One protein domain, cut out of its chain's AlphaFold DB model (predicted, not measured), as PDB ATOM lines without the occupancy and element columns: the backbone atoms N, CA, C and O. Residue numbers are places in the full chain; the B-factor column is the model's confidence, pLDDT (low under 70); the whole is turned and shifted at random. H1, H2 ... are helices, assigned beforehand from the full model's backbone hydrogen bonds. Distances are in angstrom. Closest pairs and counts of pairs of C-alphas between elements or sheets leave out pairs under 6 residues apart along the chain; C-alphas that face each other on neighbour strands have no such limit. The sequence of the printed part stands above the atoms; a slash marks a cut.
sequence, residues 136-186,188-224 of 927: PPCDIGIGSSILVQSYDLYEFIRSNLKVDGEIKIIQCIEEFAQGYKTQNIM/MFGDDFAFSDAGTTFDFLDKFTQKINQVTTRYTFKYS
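What this domain is: This is residues 136 to 186 and 188 to 224 of the 927 residues of the protein "Glycosyl hydrolases family 38 protein" of Stylonychia lemnae (UniProt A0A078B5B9). Three short helices, H1, H2 and H3, follow one another round the sides of an open frame, and the long helix H4 passes over one face of it, nearest to H1 and H2. The contacts between helices are few, and the unnamed residues 136 to 144 run through the frame's open side. The 88 printed residues hold four named helices, in the order H1, H2, H3, H4, and no named strand: the class is all helix, with 44 residues in the helices. The whole is compact, with a radius of gyration of the C-alphas of 13.3 A and spans of 35 by 29 by 18 A.

How they stand to each other: H1, residues 145 to 150, only just touches H4, residues 198 to 215, with 3 pairs of C-alphas within 8 A; H4 does so with residues 200 to 201 alone. Their closest C-alphas, of Val 148 and Thr 201, are 7.1 A apart, and they run the same way at a steep tilt of 48 degrees. H2, residues 153 to 161, is close to H4 but not clearly touching: the closest C-alphas, of Leu 153 and Phe 204, are 7.2 A apart. H2 and H3, residues 168 to 178, touch only at the corner, with the C-alphas of Leu 161 and Lys 168 closest at 5.6 A, at a steep tilt of 57 degrees. H1 and H3 are apart. In H1, H2, H3 and H4 every O i to N i+4 pair is within hydrogen-bond range.

Where its parts are: H1 begins at C-alpha 145, (294.763, 220.674, 215.769), and is 8.8 A long. H2 measures 11.8 A and H3 15.8 A. H4, 25.5 A long, ends at C-alpha 215, (290.913, 245.548, 226.990).

The domain as a whole: The C-alphas farthest apart, of Ile 146 and Lys 181, are 37.8 A apart. Residue 187 is not printed, and C-alphas 186 and 188 are 6.5 A apart across this cut, in the link from H3 to H4. The link from H1 to H2 is tight and that from H2 to H3 short. Mean pLDDT of the printed part is 77.2; residues 141 to 167 are under 70.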
ATOM      1  N   PRO A 136     282.923 226.419 222.266       80.94
ATOM      2  CA  PRO A 136     283.417 227.643 222.845       80.94
ATOM      3  C   PRO A 136     282.486 228.826 222.525       80.94
ATOM      4  O   PRO A 136     281.778 228.846 221.512       80.94
ATOM      5  N   PRO A 137     282.439 229.828 223.409       79.19
ATOM      6  CA  PRO A 137     281.580 230.988 223.250       79.19
ATOM      7  C   PRO A 137     282.126 231.952 222.195       79.19
ATOM      8  O   PRO A 137     283.307 231.919 221.855       79.19
ATOM      9  N   CYS A 138     281.282 232.885 221.757       77.69
ATOM     10  CA  CYS A 138     281.685 234.056 220.974       77.69
ATOM     11  C   CYS A 138     282.390 233.751 219.641       77.69
ATOM     12  O   CYS A 138     283.328 234.457 219.268       77.69
ATOM     13  N   ASP A 139     281.946 232.701 218.942       70.69
ATOM     14  CA  ASP A 139     282.515 232.229 217.669       70.69
ATOM     15  C   ASP A 139     284.009 231.861 217.756       70.69
ATOM     16  O   ASP A 139     284.741 231.902 216.763       70.69
ATOM     17  N   ILE A 140     284.496 231.515 218.953       75.00
ATOM     18  CA  ILE A 140     285.876 231.079 219.143       75.00
ATOM     19  C   ILE A 140     285.981 229.613 218.700       75.00
ATOM     20  O   ILE A 140     285.530 228.710 219.391       75.00
ATOM     21  N   GLY A 141     286.586 229.348 217.543       69.38
ATOM     22  CA  GLY A 141     286.786 227.978 217.061       69.38
ATOM     23  C   GLY A 141     287.966 227.285 217.747       69.38
ATOM     24  O   GLY A 141     289.112 227.535 217.378       69.38
ATOM     25  N   ILE A 142     287.704 226.385 218.701       69.31
ATOM     26  CA  ILE A 142     288.717 225.491 219.297       69.31
ATOM     27  C   ILE A 142     288.336 224.043 218.991       69.31
ATOM     28  O   ILE A 142     287.798 223.345 219.840       69.31
ATOM     29  N   GLY A 143     288.591 223.624 217.751       65.44
ATOM     30  CA  GLY A 143     288.383 222.247 217.296       65.44
ATOM     31  C   GLY A 143     289.678 221.429 217.277       65.44
ATOM     32  O   GLY A 143     290.557 221.590 218.126       65.44
ATOM     33  N   SER A 144     289.818 220.567 216.267       59.88
ATOM     34  CA  SER A 144     291.021 219.755 216.042       59.88
ATOM     35  C   SER A 144     292.271 220.598 215.734       59.88
ATOM     36  O   SER A 144     292.184 221.751 215.297       59.88
ATOM     37  N   SER A 145     293.456 220.010 215.934       52.75
ATOM     38  CA  SER A 145     294.763 220.674 215.769       52.75
ATOM     39  C   SER A 145     294.936 221.423 214.438       52.75
ATOM     40  O   SER A 145     295.526 222.503 214.412       52.75
ATOM     41  N   ILE A 146     294.368 220.899 213.346       50.56
ATOM     42  CA  ILE A 146     294.430 221.493 211.999       50.56
ATOM     43  C   ILE A 146     293.741 222.864 211.954       50.56
ATOM     44  O   ILE A 146     294.249 223.789 211.320       50.56
ATOM     45  N   LEU A 147     292.609 223.022 212.647       54.56
ATOM     46  CA  LEU A 147     291.856 224.275 212.654       54.56
ATOM     47  C   LEU A 147     292.561 225.340 213.496       54.56
ATOM     48  O   LEU A 147     292.656 226.484 213.061       54.56
ATOM     49  N   VAL A 148     293.139 224.968 214.642       54.00
ATOM     50  CA  VAL A 148     293.843 225.917 215.524       54.00
ATOM     51  C   VAL A 148     295.110 226.471 214.859       54.00
ATOM     52  O   VAL A 148     295.380 227.664 214.965       54.00
ATOM     53  N   GLN A 149     295.854 225.645 214.115       51.91
ATOM     54  CA  GLN A 149     297.047 226.090 213.377       51.91
ATOM     55  C   GLN A 149     296.722 226.989 212.171       51.91
ATOM     56  O   GLN A 149     297.577 227.759 211.737       51.91
ATOM     57  N   SER A 150     295.502 226.907 211.629       52.31
ATOM     58  CA  SER A 150     295.075 227.697 210.465       52.31
ATOM     59  C   SER A 150     294.679 229.144 210.790       52.31
ATOM     60  O   SER A 150     294.586 229.969 209.881       52.31
ATOM     61  N   TYR A 151     294.484 229.476 212.071       57.16
ATOM     62  CA  TYR A 151     294.203 230.842 212.498       57.16
ATOM     63  C   TYR A 151     295.502 231.600 212.771       57.16
ATOM     64  O   TYR A 151     296.247 231.281 213.699       57.16
ATOM     65  N   ASP A 152     295.739 232.680 212.021       61.50
ATOM     66  CA  ASP A 152     296.614 233.743 212.507       61.50
ATOM     67  C   ASP A 152     295.967 234.317 213.773       61.50
ATOM     68  O   ASP A 152     294.974 235.047 213.730       61.50
ATOM     69  N   LEU A 153     296.533 233.942 214.919       61.19
ATOM     70  CA  LEU A 153     296.084 234.350 216.242       61.19
ATOM     71  C   LEU A 153     295.924 235.872 216.356       61.19
ATOM     72  O   LEU A 153     295.029 236.350 217.054       61.19
ATOM     73  N   TYR A 154     296.787 236.640 215.693       61.28
ATOM     74  CA  TYR A 154     296.735 238.092 215.731       61.28
ATOM     75  C   TYR A 154     295.548 238.627 214.930       61.28
ATOM     76  O   TYR A 154     294.818 239.478 215.439       61.28
ATOM     77  N   GLU A 155     295.310 238.107 213.725       64.62
ATOM     78  CA  GLU A 155     294.123 238.422 212.920       64.62
ATOM     79  C   GLU A 155     292.834 237.984 213.626       64.62
ATOM     80  O   GLU A 155     291.918 238.794 213.721       64.62
ATOM     81  N   PHE A 156     292.791 236.789 214.226       68.19
ATOM     82  CA  PHE A 156     291.641 236.303 215.000       68.19
ATOM     83  C   PHE A 156     291.313 237.215 216.191       68.19
ATOM     84  O   PHE A 156     290.161 237.599 216.409       68.19
ATOM     85  N   ILE A 157     292.332 237.583 216.975       65.69
ATOM     86  CA  ILE A 157     292.180 238.522 218.090       65.69
ATOM     87  C   ILE A 157     291.742 239.892 217.552       65.69
ATOM     88  O   ILE A 157     290.879 240.542 218.137       65.69
ATOM     89  N   ARG A 158     292.291 240.351 216.424       65.19
ATOM     90  CA  ARG A 158     291.948 241.647 215.825       65.19
ATOM     91  C   ARG A 158     290.506 241.688 215.313       65.19
ATOM     92  O   ARG A 158     289.824 242.678 215.571       65.19
ATOM     93  N   SER A 159     290.047 240.638 214.633       66.62
ATOM     94  CA  SER A 159     288.713 240.538 214.033       66.62
ATOM     95  C   SER A 159     287.607 240.363 215.073       66.62
ATOM     96  O   SER A 159     286.503 240.861 214.875       66.62
ATOM     97  N   ASN A 160     287.894 239.697 216.197       64.75
ATOM     98  CA  ASN A 160     286.895 239.406 217.232       64.75
ATOM     99  C   ASN A 160     286.893 240.399 218.406       64.75
ATOM    100  O   ASN A 160     285.949 240.414 219.198       64.75
ATOM    101  N   LEU A 161     287.912 241.257 218.531       67.31
ATOM    102  CA  LEU A 161     287.960 242.276 219.585       67.31
ATOM    103  C   LEU A 161     287.441 243.655 219.173       67.31
ATOM    104  O   LEU A 161     287.233 244.468 220.065       67.31
ATOM    105  N   LYS A 162     287.253 243.994 217.893       62.66
ATOM    106  CA  LYS A 162     286.714 245.316 217.518       62.66
ATOM    107  C   LYS A 162     285.848 245.257 216.265       62.66
ATOM    108  O   LYS A 162     286.346 244.906 215.202       62.66
ATOM    109  N   VAL A 163     284.604 245.716 216.385       54.75
ATOM    110  CA  VAL A 163     283.731 246.089 215.263       54.75
ATOM    111  C   VAL A 163     283.204 247.494 215.568       54.75
ATOM    112  O   VAL A 163     282.680 247.733 216.649       54.75
ATOM    113  N   ASP A 164     283.447 248.457 214.676       55.41
ATOM    114  CA  ASP A 164     282.915 249.834 214.745       55.41
ATOM    115  C   ASP A 164     283.130 250.607 216.067       55.41
ATOM    116  O   ASP A 164     282.390 251.527 216.404       55.41
ATOM    117  N   GLY A 165     284.190 250.280 216.813       61.06
ATOM    118  CA  GLY A 165     284.535 250.937 218.082       61.06
ATOM    119  C   GLY A 165     284.022 250.221 219.336       61.06
ATOM    120  O   GLY A 165     284.529 250.507 220.423       61.06
ATOM    121  N   GLU A 166     283.132 249.238 219.191       60.97
ATOM    122  CA  GLU A 166     282.698 248.336 220.261       60.97
ATOM    123  C   GLU A 166     283.420 246.983 220.182       60.97
ATOM    124  O   GLU A 166     283.874 246.526 219.127       60.97
ATOM    125  N   ILE A 167     283.609 246.350 221.338       69.69
ATOM    126  CA  ILE A 167     284.403 245.126 221.450       69.69
ATOM    127  C   ILE A 167     283.442 243.934 221.361       69.69
ATOM    128  O   ILE A 167     282.806 243.603 222.360       69.69
ATOM    129  N   LYS A 168     283.347 243.280 220.188       76.56
ATOM    130  CA  LYS A 168     282.406 242.165 219.902       76.56
ATOM    131  C   LYS A 168     282.415 241.084 220.996       76.56
ATOM    132  O   LYS A 168     281.359 240.647 221.445       76.56
ATOM    133  N   ILE A 169     283.594 240.700 221.495       77.12
ATOM    134  CA  ILE A 169     283.703 239.718 222.588       77.12
ATOM    135  C   ILE A 169     283.035 240.180 223.896       77.12
ATOM    136  O   ILE A 169     282.494 239.357 224.624       77.12
ATOM    137  N   ILE A 170     283.070 241.479 224.218       80.81
ATOM    138  CA  ILE A 170     282.495 242.008 225.463       80.81
ATOM    139  C   ILE A 170     280.982 241.982 225.373       80.81
ATOM    140  O   ILE A 170     280.348 241.587 226.344       80.81
ATOM    141  N   GLN A 171     280.422 242.316 224.209       83.62
ATOM    142  CA  GLN A 171     278.994 242.161 223.963       83.62
ATOM    143  C   GLN A 171     278.566 240.695 224.134       83.62
ATOM    144  O   GLN A 171     277.632 240.418 224.878       83.62
ATOM    145  N   CYS A 172     279.300 239.749 223.543       84.44
ATOM    146  CA  CYS A 172     279.030 238.323 223.739       84.44
ATOM    147  C   CYS A 172     279.108 237.904 225.223       84.44
ATOM    148  O   CYS A 172     278.249 237.178 225.720       84.44
ATOM    149  N   ILE A 173     280.106 238.383 225.975       84.38
ATOM    150  CA  ILE A 173     280.210 238.118 227.422       84.38
ATOM    151  C   ILE A 173     279.020 238.728 228.180       84.38
ATOM    152  O   ILE A 173     278.488 238.103 229.099       84.38
ATOM    153  N   GLU A 174     278.598 239.938 227.810       87.44
ATOM    154  CA  GLU A 174     277.424 240.604 228.374       87.44
ATOM    155  C   GLU A 174     276.143 239.804 228.087       87.44
ATOM    156  O   GLU A 174     275.321 239.657 228.990       87.44
ATOM    157  N   GLU A 175     275.999 239.213 226.900       86.81
ATOM    158  CA  GLU A 175     274.905 238.298 226.546       86.81
ATOM    159  C   GLU A 175     274.931 237.024 227.406       86.81
ATOM    160  O   GLU A 175     273.918 236.671 228.009       86.81
ATOM    161  N   PHE A 176     276.097 236.395 227.586       87.62
ATOM    162  CA  PHE A 176     276.260 235.233 228.474       87.62
ATOM    163  C   PHE A 176     275.901 235.558 229.932       87.62
ATOM    164  O   PHE A 176     275.307 234.750 230.648       87.62
ATOM    165  N   ALA A 177     276.257 236.757 230.395       89.50
ATOM    166  CA  ALA A 177     275.963 237.204 231.751       89.50
ATOM    167  C   ALA A 177     274.457 237.361 232.017       89.50
ATOM    168  O   ALA A 177     274.028 237.226 233.166       89.50
ATOM    169  N   GLN A 178     273.646 237.633 230.986       91.25
ATOM    170  CA  GLN A 178     272.206 237.867 231.141       91.25
ATOM    171  C   GLN A 178     271.476 236.643 231.698       91.25
ATOM    172  O   GLN A 178     270.552 236.818 232.493       91.25
ATOM    173  N   GLY A 179     271.927 235.431 231.358       91.81
ATOM    174  CA  GLY A 179     271.304 234.176 231.776       91.81
ATOM    175  C   GLY A 179     271.514 233.782 233.242       91.81
ATOM    176  O   GLY A 179     270.905 232.809 233.699       91.81
ATOM    177  N   TYR A 180     272.329 234.517 234.008       92.12
ATOM    178  CA  TYR A 180     272.685 234.156 235.383       92.12
ATOM    179  C   TYR A 180     272.344 235.254 236.403       92.12
ATOM    180  O   TYR A 180     272.380 236.455 236.142       92.12
ATOM    181  N   LYS A 181     272.023 234.828 237.631       91.88
ATOM    182  CA  LYS A 181     271.846 235.727 238.793       91.88
ATOM    183  C   LYS A 181     273.183 236.138 239.427       91.88
ATOM    184  O   LYS A 181     273.228 237.071 240.232       91.88
ATOM    185  N   THR A 182     274.247 235.409 239.105       92.31
ATOM    186  CA  THR A 182     275.569 235.483 239.731       92.31
ATOM    187  C   THR A 182     276.569 236.242 238.863       92.31
ATOM    188  O   THR A 182     276.356 236.434 237.671       92.31
ATOM    189  N   GLN A 183     277.650 236.707 239.481       91.69
ATOM    190  CA  GLN A 183     278.771 237.384 238.826       91.69
ATOM    191  C   GLN A 183     279.849 236.395 238.374       91.69
ATOM    192  O   GLN A 183     280.619 236.703 237.470       91.69
ATOM    193  N   ASN A 184     279.888 235.200 238.968       92.19
ATOM    194  CA  ASN A 184     280.683 234.095 238.447       92.19
ATOM    195  C   ASN A 184     279.942 233.434 237.277       92.19
ATOM    196  O   ASN A 184     278.897 232.802 237.471       92.19
ATOM    197  N   ILE A 185     280.501 233.573 236.075       88.94
ATOM    198  CA  ILE A 185     279.976 233.019 234.821       88.94
ATOM    199  C   ILE A 185     280.975 231.987 234.305       88.94
ATOM    200  O   ILE A 185     282.184 232.217 234.335       88.94
ATOM    201  N   MET A 186     280.468 230.841 233.857       88.31
ATOM    202  CA  MET A 186     281.291 229.793 233.269       88.31
ATOM    203  C   MET A 186     281.331 229.967 231.750       88.31
ATOM    204  O   MET A 186     280.289 230.062 231.106       88.31
ATOM    205  N   MET A 188     283.240 227.959 228.472       85.62
ATOM    206  CA  MET A 188     283.907 226.705 228.146       85.62
ATOM    207  C   MET A 188     284.779 226.896 226.925       85.62
ATOM    208  O   MET A 188     284.409 227.608 226.007       85.62
ATOM    209  N   PHE A 189     285.947 226.277 226.928       84.31
ATOM    210  CA  PHE A 189     286.859 226.296 225.798       84.31
ATOM    211  C   PHE A 189     287.210 224.845 225.515       84.31
ATOM    212  O   PHE A 189     287.964 224.241 226.273       84.31
ATOM    213  N   GLY A 190     286.581 224.283 224.488       83.12
ATOM    214  CA  GLY A 190     286.667 222.883 224.093       83.12
ATOM    215  C   GLY A 190     285.616 222.563 223.033       83.12
ATOM    216  O   GLY A 190     284.724 223.371 222.794       83.12
ATOM    217  N   ASP A 191     285.772 221.415 222.393       85.06
ATOM    218  CA  ASP A 191     284.888 220.867 221.363       85.06
ATOM    219  C   ASP A 191     285.263 219.388 221.154       85.06
ATOM    220  O   ASP A 191     286.187 218.880 221.811       85.06
ATOM    221  N   ASP A 192     284.604 218.712 220.220       86.12
ATOM    222  CA  ASP A 192     284.926 217.345 219.821       86.12
ATOM    223  C   ASP A 192     286.408 217.226 219.437       86.12
ATOM    224  O   ASP A 192     286.912 217.889 218.525       86.12
ATOM    225  N   PHE A 193     287.132 216.372 220.167       85.62
ATOM    226  CA  PHE A 193     288.567 216.114 219.979       85.62
ATOM    227  C   PHE A 193     289.472 217.369 220.025       85.62
ATOM    228  O   PHE A 193     290.609 217.357 219.523       85.62
ATOM    229  N   ALA A 194     288.997 218.447 220.658       82.50
ATOM    230  CA  ALA A 194     289.813 219.610 220.987       82.50
ATOM    231  C   ALA A 194     290.986 219.225 221.909       82.50
ATOM    232  O   ALA A 194     290.993 218.167 222.537       82.50
ATOM    233  N   PHE A 195     292.001 220.091 221.995       83.00
ATOM    234  CA  PHE A 195     293.244 219.849 222.754       83.00
ATOM    235  C   PHE A 195     294.090 218.654 222.269       83.00
ATOM    236  O   PHE A 195     295.016 218.234 222.964       83.00
ATOM    237  N   SER A 196     293.852 218.143 221.053       84.38
ATOM    238  CA  SER A 196     294.759 217.189 220.387       84.38
ATOM    239  C   SER A 196     296.183 217.747 220.224       84.38
ATOM    240  O   SER A 196     297.152 217.003 220.357       84.38
ATOM    241  N   ASP A 197     296.309 219.065 220.028       81.81
ATOM    242  CA  ASP A 197     297.542 219.841 220.219       81.81
ATOM    243  C   ASP A 197     297.364 220.834 221.381       81.81
ATOM    244  O   ASP A 197     297.161 222.037 221.197       81.81
ATOM    245  N   ALA A 198     297.393 220.301 222.605       83.75
ATOM    246  CA  ALA A 198     297.144 221.076 223.817       83.75
ATOM    247  C   ALA A 198     298.091 222.277 223.983       83.75
ATOM    248  O   ALA A 198     297.669 223.296 224.521       83.75
ATOM    249  N   GLY A 199     299.345 222.186 223.518       84.25
ATOM    250  CA  GLY A 199     300.313 223.283 223.619       84.25
ATOM    251  C   GLY A 199     299.843 224.519 222.855       84.25
ATOM    252  O   GLY A 199     299.722 225.595 223.436       84.25
ATOM    253  N   THR A 200     299.472 224.338 221.584       79.31
ATOM    254  CA  THR A 200     298.932 225.420 220.749       79.31
ATOM    255  C   THR A 200     297.623 225.978 221.319       79.31
ATOM    256  O   THR A 200     297.415 227.193 221.325       79.31
ATOM    257  N   THR A 201     296.744 225.119 221.846       80.19
ATOM    258  CA  THR A 201     295.488 225.566 222.468       80.19
ATOM    259  C   THR A 201     295.726 226.385 223.743       80.19
ATOM    260  O   THR A 201     295.112 227.438 223.903       80.19
ATOM    261  N   PHE A 202     296.626 225.964 224.636       86.38
ATOM    262  CA  PHE A 202     296.948 226.737 225.843       86.38
ATOM    263  C   PHE A 202     297.646 228.061 225.509       86.38
ATOM    264  O   PHE A 202     297.275 229.089 226.071       86.38
ATOM    265  N   ASP A 203     298.549 228.084 224.525       83.88
ATOM    266  CA  ASP A 203     299.171 229.324 224.041       83.88
ATOM    267  C   ASP A 203     298.129 230.330 223.521       83.88
ATOM    268  O   ASP A 203     298.251 231.541 223.747       83.88
ATOM    269  N   PHE A 204     297.097 229.842 222.822       80.75
ATOM    270  CA  PHE A 204     295.951 230.652 222.409       80.75
ATOM    271  C   PHE A 204     295.213 231.215 223.629       80.75
ATOM    272  O   PHE A 204     294.998 232.427 223.708       80.75
ATOM    273  N   LEU A 205     294.847 230.358 224.586       84.31
ATOM    274  CA  LEU A 205     294.055 230.734 225.758       84.31
ATOM    275  C   LEU A 205     294.794 231.729 226.661       84.31
ATOM    276  O   LEU A 205     294.177 232.674 227.157       84.31
ATOM    277  N   ASP A 206     296.110 231.586 226.816       86.94
ATOM    278  CA  ASP A 206     296.953 232.502 227.586       86.94
ATOM    279  C   ASP A 206     296.982 233.895 226.952       86.94
ATOM    280  O   ASP A 206     296.704 234.902 227.614       86.94
ATOM    281  N   LYS A 207     297.251 233.962 225.642       82.94
ATOM    282  CA  LYS A 207     297.286 235.227 224.894       82.94
ATOM    283  C   LYS A 207     295.905 235.878 224.832       82.94
ATOM    284  O   LYS A 207     295.801 237.094 225.004       82.94
ATOM    285  N   PHE A 208     294.849 235.087 224.643       80.19
ATOM    286  CA  PHE A 208     293.464 235.549 224.693       80.19
ATOM    287  C   PHE A 208     293.141 236.149 226.066       80.19
ATOM    288  O   PHE A 208     292.741 237.311 226.151       80.19
ATOM    289  N   THR A 209     293.407 235.414 227.148       85.19
ATOM    290  CA  THR A 209     293.171 235.852 228.533       85.19
ATOM    291  C   THR A 209     293.922 237.142 228.847       85.19
ATOM    292  O   THR A 209     293.336 238.103 229.356       85.19
ATOM    293  N   GLN A 210     295.212 237.201 228.503       85.38
ATOM    294  CA  GLN A 210     296.035 238.390 228.701       85.38
ATOM    295  C   GLN A 210     295.464 239.590 227.940       85.38
ATOM    296  O   GLN A 210     295.382 240.689 228.492       85.38
ATOM    297  N   LYS A 211     295.046 239.393 226.684       80.94
ATOM    298  CA  LYS A 211     294.537 240.478 225.846       80.94
ATOM    299  C   LYS A 211     293.181 240.991 226.318       80.94
ATOM    300  O   LYS A 211     292.997 242.204 226.383       80.94
ATOM    301  N   ILE A 212     292.257 240.106 226.685       79.44
ATOM    302  CA  ILE A 212     290.936 240.479 227.206       79.44
ATOM    303  C   ILE A 212     291.074 241.297 228.491       79.44
ATOM    304  O   ILE A 212     290.503 242.383 228.585       79.44
ATOM    305  N   ASN A 213     291.902 240.839 229.432       85.62
ATOM    306  CA  ASN A 213     292.130 241.534 230.701       85.62
ATOM    307  C   ASN A 213     292.820 242.907 230.533       85.62
ATOM    308  O   ASN A 213     292.744 243.741 231.431       85.62
ATOM    309  N   GLN A 214     293.477 243.173 229.397       83.62
ATOM    310  CA  GLN A 214     293.994 244.508 229.051       83.62
ATOM    311  C   GLN A 214     292.932 245.423 228.428       83.62
ATOM    312  O   GLN A 214     293.078 246.645 228.450       83.62
ATOM    313  N   VAL A 215     291.904 244.842 227.811       78.50
ATOM    314  CA  VAL A 215     290.913 245.548 226.990       78.50
ATOM    315  C   VAL A 215     289.677 245.956 227.799       78.50
ATOM    316  O   VAL A 215     289.024 246.939 227.454       78.50
ATOM    317  N   THR A 216     289.371 245.258 228.894       78.62
ATOM    318  CA  THR A 216     288.256 245.595 229.788       78.62
ATOM    319  C   THR A 216     288.670 245.570 231.255       78.62
ATOM    320  O   THR A 216     289.445 244.722 231.681       78.62
ATOM    321  N   THR A 217     288.107 246.484 232.047       84.44
ATOM    322  CA  THR A 217     288.162 246.449 233.518       84.44
ATOM    323  C   THR A 217     286.854 245.948 234.138       84.44
ATOM    324  O   THR A 217     286.777 245.794 235.355       84.44
ATOM    325  N   ARG A 218     285.814 245.701 233.321       83.38
ATOM    326  CA  ARG A 218     284.492 245.237 233.783       83.38
ATOM    327  C   ARG A 218     284.472 243.750 234.130       83.38
ATOM    328  O   ARG A 218     283.719 243.347 235.009       83.38
ATOM    329  N   TYR A 219     285.285 242.955 233.438       85.62
ATOM    330  CA  TYR A 219     285.352 241.504 233.585       85.62
ATOM    331  C   TYR A 219     286.777 241.077 233.909       85.62
ATOM    332  O   TYR A 219     287.736 241.699 233.464       85.62
ATOM    333  N   THR A 220     286.912 239.999 234.679       88.44
ATOM    334  CA  THR A 220     288.199 239.349 234.936       88.44
ATOM    335  C   THR A 220     288.136 237.937 234.393       88.44
ATOM    336  O   THR A 220     287.362 237.115 234.884       88.44
ATOM    337  N   PHE A 221     288.958 237.662 233.388       85.88
ATOM    338  CA  PHE A 221     289.058 236.347 232.782       85.88
ATOM    339  C   PHE A 221     290.202 235.562 233.429       85.88
ATOM    340  O   PHE A 221     291.315 236.077 233.569       85.88
ATOM    341  N   LYS A 222     289.925 234.331 233.863       87.69
ATOM    342  CA  LYS A 222     290.891 233.442 234.519       87.69
ATOM    343  C   LYS A 222     290.575 231.989 234.177       87.69
ATOM    344  O   LYS A 222     289.406 231.642 234.013       87.69
ATOM    345  N   TYR A 223     291.595 231.134 234.174       88.25
ATOM    346  CA  TYR A 223     291.365 229.694 234.193       88.25
ATOM    347  C   TYR A 223     290.592 229.288 235.446       88.25
ATOM    348  O   TYR A 223     290.783 229.830 236.540       88.25
ATOM    349  N   SER A 224     289.714 228.311 235.274       89.06
ATOM    350  CA  SER A 224     288.954 227.705 236.354       89.06
ATOM    351  C   SER A 224     288.680 226.244 236.021       89.06
ATOM    352  O   SER A 224     288.802 225.814 234.877       89.06
TER     353      SER A 224